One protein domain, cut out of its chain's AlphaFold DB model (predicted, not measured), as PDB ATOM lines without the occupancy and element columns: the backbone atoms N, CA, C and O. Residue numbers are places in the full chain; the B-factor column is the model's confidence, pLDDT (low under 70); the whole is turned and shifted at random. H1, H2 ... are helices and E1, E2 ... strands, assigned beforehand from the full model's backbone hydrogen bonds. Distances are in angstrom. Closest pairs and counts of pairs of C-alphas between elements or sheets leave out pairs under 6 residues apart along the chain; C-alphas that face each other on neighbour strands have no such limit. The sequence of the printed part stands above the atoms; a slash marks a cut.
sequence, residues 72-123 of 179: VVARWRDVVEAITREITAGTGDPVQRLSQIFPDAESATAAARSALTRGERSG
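This is residues 72 to 123 of the 179 residues of a protein of Kushneria sinocarnis (UniProt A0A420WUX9). A strongly twisted sheet of three strands, E2, E1 and E3, has one long helix, H1, over one face, while its other face is bare. The hairpin of E1 and E2 and the helix stretch along the same long axis, with Val 80 in the hairpin's loop toward one end and Gly 123, after the helix, at the other. The printed part has 52 residues, with three named strands and then one named helix, in the order E1, E2, E3, H1. The sheet runs E2, E1, E3 and is mixed, in a mixed class of helices and strands, as two layers, a helix on one face of a sheet. The whole is compact, with a radius of gyration of the C-alphas of 11.3 A, and its outline is a rod spanning 38 by 17 by 16 A.

Find C-alpha 72 at (-38.155, 1.794, -34.548); from there E1 runs over residues 72 to 77, 17.0 A long. After a short link, E2 takes residues 84 to 90 and covers 20.0 A. A tight link leads to E3, residues 95 to 102, 18.4 A from first to last C-alpha; look at residue 99, where it bends by 67 degrees. Another tight link brings you to C-alpha 105 at (-38.243, -4.468, -21.905), where H1 begins; it runs 24.4 A through residues 105 to 121, to C-alpha 121 at (-32.587, -5.344, -45.636).

Begin with the inner strand E1. It forms a hairpin with E2, antiparallel at 155 degrees between their directions; look for N 74 and O 87, 2.8 A apart, and N 85 and O 76, also 2.8 A. On its other side E1 is parallel to E3 at 22 degrees, with N 73 and O 96 at 2.8 A and N 102 and O 75 at 2.9 A. The edge strands E2 and E3 are only just apart, their closest C-alphas 8.3 A from each other. H1 is on the sheet: its closest C-alphas to E1 are those of Val 72 and Ala 112, 5.5 A, and to E2 those of Ala 89 and Ala 112, 5.6 A. To E3 the closest are those of Phe 102 and Ala 108, 5.6 A. In H1 every O i to N i+4 pair is within hydrogen-bond range.

The two C-alphas farthest apart are those of Val 80 and Gly 123, at 39.0 A. The sheet is only just strongly twisted, its C-alphas lying up to 4.5 A off their best plane. The printed part has no cut, and no link is long. Look in the B-factor column for a mean pLDDT of 82.4 over the printed part; residues 120 to 123 are under 70.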
ATOM      1  N   VAL A  72     -37.058   2.691 -34.921       84.81
ATOM      2  CA  VAL A  72     -38.155   1.794 -34.548       84.81
ATOM      3  C   VAL A  72     -38.542   2.020 -33.090       84.81
ATOM      4  O   VAL A  72     -37.690   1.985 -32.206       84.81
ATOM      5  N   VAL A  73     -39.832   2.231 -32.827       87.56
ATOM      6  CA  VAL A  73     -40.384   2.352 -31.470       87.56
ATOM      7  C   VAL A  73     -41.205   1.106 -31.150       87.56
ATOM      8  O   VAL A  73     -42.164   0.794 -31.862       87.56
ATOM      9  N   ALA A  74     -40.839   0.402 -30.082       88.69
ATOM     10  CA  ALA A  74     -41.590  -0.717 -29.521       88.69
ATOM     11  C   ALA A  74     -42.230  -0.317 -28.191       88.69
ATOM     12  O   ALA A  74     -41.712   0.532 -27.469       88.69
ATOM     13  N   ARG A  75     -43.353  -0.950 -27.854       90.81
ATOM     14  CA  ARG A  75     -44.045  -0.740 -26.580       90.81
ATOM     15  C   ARG A  75     -44.007  -2.020 -25.768       90.81
ATOM     16  O   ARG A  75     -44.240  -3.093 -26.320       90.81
ATOM     17  N   TRP A  76     -43.752  -1.912 -24.476       90.50
ATOM     18  CA  TRP A  76     -43.850  -3.029 -23.544       90.50
ATOM     19  C   TRP A  76     -44.661  -2.639 -22.318       90.50
ATOM     20  O   TRP A  76     -44.799  -1.456 -22.003       90.50
ATOM     21  N   ARG A  77     -45.249  -3.633 -21.659       88.69
ATOM     22  CA  ARG A  77     -46.055  -3.429 -20.462       88.69
ATOM     23  C   ARG A  77     -45.237  -3.794 -19.238       88.69
ATOM     24  O   ARG A  77     -44.886  -4.951 -19.067       88.69
ATOM     25  N   ASP A  78     -44.990  -2.819 -18.379       84.19
ATOM     26  CA  ASP A  78     -44.394  -3.075 -17.078       84.19
ATOM     27  C   ASP A  78     -45.442  -3.734 -16.176       84.19
ATOM     28  O   ASP A  78     -46.495  -3.153 -15.901       84.19
ATOM     29  N   VAL A  79     -45.195  -4.982 -15.776       80.44
ATOM     30  CA  VAL A  79     -46.111  -5.751 -14.919       80.44
ATOM     31  C   VAL A  79     -46.120  -5.193 -13.497       80.44
ATOM     32  O   VAL A  79     -47.146  -5.268 -12.824       80.44
ATOM     33  N   VAL A  80     -45.006  -4.605 -13.054       78.75
ATOM     34  CA  VAL A  80     -44.845  -4.085 -11.693       78.75
ATOM     35  C   VAL A  80     -45.550  -2.743 -11.553       78.75
ATOM     36  O   VAL A  80     -46.298  -2.533 -10.602       78.75
ATOM     37  N   GLU A  81     -45.363  -1.846 -12.522       77.56
ATOM     38  CA  GLU A  81     -45.984  -0.516 -12.487       77.56
ATOM     39  C   GLU A  81     -47.352  -0.456 -13.185       77.56
ATOM     40  O   GLU A  81     -48.042   0.555 -13.098       77.56
ATOM     41  N   ALA A  82     -47.760  -1.519 -13.887       80.00
ATOM     42  CA  ALA A  82     -48.952  -1.570 -14.742       80.00
ATOM     43  C   ALA A  82     -49.002  -0.477 -15.836       80.00
ATOM     44  O   ALA A  82     -50.064  -0.215 -16.411       80.00
ATOM     45  N   ILE A  83     -47.857   0.125 -16.172       83.62
ATOM     46  CA  ILE A  83     -47.716   1.202 -17.162       83.62
ATOM     47  C   ILE A  83     -47.139   0.640 -18.468       83.62
ATOM     48  O   ILE A  83     -46.331  -0.287 -18.478       83.62
ATOM     49  N   THR A  84     -47.551   1.206 -19.606       85.88
ATOM     50  CA  THR A  84     -46.930   0.905 -20.906       85.88
ATOM     51  C   THR A  84     -45.748   1.837 -21.130       85.88
ATOM     52  O   THR A  84     -45.921   3.054 -21.167       85.88
ATOM     53  N   ARG A  85     -44.553   1.273 -21.296       86.75
ATOM     54  CA  ARG A  85     -43.322   2.012 -21.579       86.75
ATOM     55  C   ARG A  85     -42.946   1.849 -23.050       86.75
ATOM     56  O   ARG A  85     -43.146   0.794 -23.652       86.75
ATOM     57  N   GLU A  86     -42.412   2.912 -23.641       88.19
ATOM     58  CA  GLU A  86     -41.913   2.896 -25.018       88.19
ATOM     59  C   GLU A  86     -40.389   2.775 -25.014       88.19
ATOM     60  O   GLU A  86     -39.703   3.425 -24.226       88.19
ATOM     61  N   ILE A  87     -39.851   1.958 -25.915       86.38
ATOM     62  CA  ILE A  87     -38.419   1.860 -26.174       86.38
ATOM     63  C   ILE A  87     -38.146   2.168 -27.635       86.38
ATOM     64  O   ILE A  87     -38.911   1.800 -28.526       86.38
ATOM     65  N   THR A  88     -37.051   2.873 -27.880       87.50
ATOM     66  CA  THR A  88     -36.625   3.268 -29.217       87.50
ATOM     67  C   THR A  88     -35.324   2.558 -29.569       87.50
ATOM     68  O   THR A  88     -34.383   2.581 -28.780       87.50
ATOM     69  N   ALA A  89     -35.252   1.986 -30.768       82.50
ATOM     70  CA  ALA A  89     -34.017   1.520 -31.390       82.50
ATOM     71  C   ALA A  89     -33.752   2.321 -32.676       82.50
ATOM     72  O   ALA A  89     -34.660   2.499 -33.486       82.50
ATOM     73  N   GLY A  90     -32.517   2.792 -32.868       77.50
ATOM     74  CA  GLY A  90     -32.112   3.576 -34.041       77.50
ATOM     75  C   GLY A  90     -32.180   5.092 -33.850       77.50
ATOM     76  O   GLY A  90     -32.738   5.605 -32.877       77.50
ATOM     77  N   THR A  91     -31.566   5.823 -34.776       73.62
ATOM     78  CA  THR A  91     -31.540   7.290 -34.805       73.62
ATOM     79  C   THR A  91     -31.716   7.742 -36.250       73.62
ATOM     80  O   THR A  91     -30.802   7.613 -37.055       73.62
ATOM     81  N   GLY A  92     -32.906   8.243 -36.588       75.00
ATOM     82  CA  GLY A  92     -33.204   8.756 -37.924       75.00
ATOM     83  C   GLY A  92     -34.692   8.749 -38.266       75.00
ATOM     84  O   GLY A  92     -35.514   8.181 -37.547       75.00
ATOM     85  N   ASP A  93     -35.017   9.365 -39.396       70.75
ATOM     86  CA  ASP A  93     -36.335   9.325 -40.029       70.75
ATOM     87  C   ASP A  93     -36.285   8.383 -41.240       70.75
ATOM     88  O   ASP A  93     -35.308   8.427 -41.996       70.75
ATOM     89  N   PRO A  94     -37.320   7.565 -41.508       78.88
ATOM     90  CA  PRO A  94     -38.657   7.537 -40.909       78.88
ATOM     91  C   PRO A  94     -38.781   6.672 -39.643       78.88
ATOM     92  O   PRO A  94     -38.064   5.687 -39.461       78.88
ATOM     93  N   VAL A  95     -39.755   7.024 -38.793       81.44
ATOM     94  CA  VAL A  95     -40.075   6.301 -37.552       81.44
ATOM     95  C   VAL A  95     -41.105   5.198 -37.811       81.44
ATOM     96  O   VAL A  95     -42.256   5.478 -38.143       81.44
ATOM     97  N   GLN A  96     -40.730   3.942 -37.584       81.69
ATOM     98  CA  GLN A  96     -41.641   2.800 -37.584       81.69
ATOM     99  C   GLN A  96     -42.084   2.467 -36.157       81.69
ATOM    100  O   GLN A  96     -41.269   2.201 -35.280       81.69
ATOM    101  N   ARG A  97     -43.396   2.443 -35.909       87.00
ATOM    102  CA  ARG A  97     -43.956   2.011 -34.621       87.00
ATOM    103  C   ARG A  97     -44.438   0.568 -34.730       87.00
ATOM    104  O   ARG A  97     -45.219   0.245 -35.622       87.00
ATOM    105  N   LEU A  98     -43.973  -0.295 -33.830       86.25
ATOM    106  CA  LEU A  98     -44.470  -1.664 -33.704       86.25
ATOM    107  C   LEU A  98     -45.853  -1.637 -33.038       86.25
ATOM    108  O   LEU A  98     -46.016  -1.099 -31.942       86.25
ATOM    109  N   SER A  99     -46.855  -2.225 -33.697       86.44
ATOM    110  CA  SER A  99     -48.225  -2.294 -33.165       86.44
ATOM    111  C   SER A  99     -48.328  -3.203 -31.937       86.44
ATOM    112  O   SER A  99     -49.127  -2.933 -31.040       86.44
ATOM    113  N   GLN A 100     -47.510  -4.261 -31.899       85.69
ATOM    114  CA  GLN A 100     -47.480  -5.251 -30.826       85.69
ATOM    115  C   GLN A 100     -46.941  -4.651 -29.522       85.69
ATOM    116  O   GLN A 100     -45.979  -3.883 -29.526       85.69
ATOM    117  N   ILE A 101     -47.567  -5.040 -28.411       87.50
ATOM    118  CA  ILE A 101     -47.105  -4.732 -27.058       87.50
ATOM    119  C   ILE A 101     -46.408  -5.976 -26.513       87.50
ATOM    120  O   ILE A 101     -46.966  -7.073 -26.567       87.50
ATOM    121  N   PHE A 102     -45.190  -5.805 -26.014       88.06
ATOM    122  CA  PHE A 102     -44.370  -6.882 -25.469       88.06
ATOM    123  C   PHE A 102     -44.517  -6.993 -23.942       88.06
ATOM    124  O   PHE A 102     -44.851  -6.001 -23.289       88.06
ATOM    125  N   PRO A 103     -44.280  -8.183 -23.363       86.38
ATOM    126  CA  PRO A 103     -44.335  -8.378 -21.914       86.38
ATOM    127  C   PRO A 103     -43.134  -7.761 -21.183       86.38
ATOM    128  O   PRO A 103     -43.301  -7.265 -20.080       86.38
ATOM    129  N   ASP A 104     -41.955  -7.722 -21.817       87.88
ATOM    130  CA  ASP A 104     -40.703  -7.304 -21.174       87.88
ATOM    131  C   ASP A 104     -39.951  -6.248 -21.989       87.88
ATOM    132  O   ASP A 104     -40.040  -6.194 -23.223       87.88
ATOM    133  N   ALA A 105     -39.127  -5.459 -21.294       86.38
ATOM    134  CA  ALA A 105     -38.243  -4.468 -21.905       86.38
ATOM    135  C   ALA A 105     -37.213  -5.106 -22.856       86.38
ATOM    136  O   ALA A 105     -36.944  -4.571 -23.935       86.38
ATOM    137  N   GLU A 106     -36.657  -6.264 -22.490       87.44
ATOM    138  CA  GLU A 106     -35.674  -6.983 -23.308       87.44
ATOM    139  C   GLU A 106     -36.302  -7.480 -24.617       87.44
ATOM    140  O   GLU A 106     -35.788  -7.196 -25.702       87.44
ATOM    141  N   SER A 107     -37.480  -8.106 -24.526       86.31
ATOM    142  CA  SER A 107     -38.271  -8.554 -25.676       86.31
ATOM    143  C   SER A 107     -38.613  -7.400 -26.626       86.31
ATOM    144  O   SER A 107     -38.445  -7.527 -27.840       86.31
ATOM    145  N   ALA A 108     -39.027  -6.243 -26.095       87.00
ATOM    146  CA  ALA A 108     -39.281  -5.056 -26.913       87.00
ATOM    147  C   ALA A 108     -38.013  -4.491 -27.564       87.00
ATOM    148  O   ALA A 108     -38.059  -4.064 -28.717       87.00
ATOM    149  N   THR A 109     -36.877  -4.514 -26.862       88.44
ATOM    150  CA  THR A 109     -35.587  -4.060 -27.406       88.44
ATOM    151  C   THR A 109     -35.125  -4.962 -28.546       88.44
ATOM    152  O   THR A 109     -34.736  -4.472 -29.609       88.44
ATOM    153  N   ALA A 110     -35.198  -6.281 -28.352       87.31
ATOM    154  CA  ALA A 110     -34.853  -7.271 -29.364       87.31
ATOM    155  C   ALA A 110     -35.767  -7.150 -30.592       87.31
ATOM    156  O   ALA A 110     -35.281  -7.132 -31.725       87.31
ATOM    157  N   ALA A 111     -37.074  -6.977 -30.380       86.88
ATOM    158  CA  ALA A 111     -38.033  -6.762 -31.456       86.88
ATOM    159  C   ALA A 111     -37.775  -5.454 -32.220       86.88
ATOM    160  O   ALA A 111     -37.793  -5.457 -33.450       86.88
ATOM    161  N   ALA A 112     -37.485  -4.352 -31.518       86.94
ATOM    162  CA  ALA A 112     -37.169  -3.067 -32.141       86.94
ATOM    163  C   ALA A 112     -35.894  -3.145 -32.996       86.94
ATOM    164  O   ALA A 112     -35.898  -2.702 -34.142       86.94
ATOM    165  N   ARG A 113     -34.824  -3.772 -32.480       86.62
ATOM    166  CA  ARG A 113     -33.581  -4.011 -33.235       86.62
ATOM    167  C   ARG A 113     -33.809  -4.919 -34.440       86.62
ATOM    168  O   ARG A 113     -33.372  -4.596 -35.537       86.62
ATOM    169  N   SER A 114     -34.534  -6.023 -34.260       83.81
ATOM    170  CA  SER A 114     -34.843  -6.963 -35.343       83.81
ATOM    171  C   SER A 114     -35.649  -6.298 -36.461       83.81
ATOM    172  O   SER A 114     -35.366  -6.508 -37.640       83.81
ATOM    173  N   ALA A 115     -36.628  -5.464 -36.105       83.38
ATOM    174  CA  ALA A 115     -37.410  -4.697 -37.064       83.38
ATOM    175  C   ALA A 115     -36.560  -3.658 -37.811       83.38
ATOM    176  O   ALA A 115     -36.742  -3.507 -39.016       83.38
ATOM    177  N   LEU A 116     -35.611  -3.005 -37.131       82.75
ATOM    178  CA  LEU A 116     -34.687  -2.054 -37.748       82.75
ATOM    179  C   LEU A 116     -33.787  -2.753 -38.776       82.75
ATOM    180  O   LEU A 116     -33.809  -2.392 -39.948       82.75
ATOM    181  N   THR A 117     -33.107  -3.835 -38.384       76.94
ATOM    182  CA  THR A 117     -32.253  -4.617 -39.297       76.94
ATOM    183  C   THR A 117     -33.049  -5.238 -40.447       76.94
ATOM    184  O   THR A 117     -32.573  -5.316 -41.578       76.94
ATOM    185  N   ARG A 118     -34.288  -5.682 -40.196       74.81
ATOM    186  CA  ARG A 118     -35.189  -6.150 -41.261       74.81
ATOM    187  C   ARG A 118     -35.527  -5.015 -42.225       74.81
ATOM    188  O   ARG A 118     -35.541  -5.247 -43.426       74.81
ATOM    189  N   GLY A 119     -35.805  -3.824 -41.703       72.12
ATOM    190  CA  GLY A 119     -36.108  -2.626 -42.475       72.12
ATOM    191  C   GLY A 119     -34.969  -2.220 -43.410       72.12
ATOM    192  O   GLY A 119     -35.214  -1.956 -44.588       72.12
ATOM    193  N   GLU A 120     -33.735  -2.239 -42.907       69.19
ATOM    194  CA  GLU A 120     -32.509  -2.001 -43.685       69.19
ATOM    195  C   GLU A 120     -32.356  -3.006 -44.837       69.19
ATOM    196  O   GLU A 120     -32.048  -2.613 -45.955       69.19
ATOM    197  N   ARG A 121     -32.664  -4.289 -44.603       65.06
ATOM    198  CA  ARG A 121     -32.587  -5.344 -45.636       65.06
ATOM    199  C   ARG A 121     -33.776  -5.359 -46.605       65.06
ATOM    200  O   ARG A 121     -33.662  -5.815 -47.734       65.06
ATOM    201  N   SER A 122     -34.943  -4.866 -46.187       63.19
ATOM    202  CA  SER A 122     -36.206  -5.011 -46.935       63.19
ATOM    203  C   SER A 122     -36.412  -4.042 -48.110       63.19
ATOM    204  O   SER A 122     -37.509  -4.006 -48.676       63.19
ATOM    205  N   GLY A 123     -35.396  -3.261 -48.488       64.62
ATOM    206  CA  GLY A 123     -35.519  -2.241 -49.533       64.62
ATOM    207  C   GLY A 123     -35.901  -2.823 -50.895       64.62
ATOM    208  O   GLY A 123     -36.807  -2.322 -51.558       64.62
TER     209      GLY A 123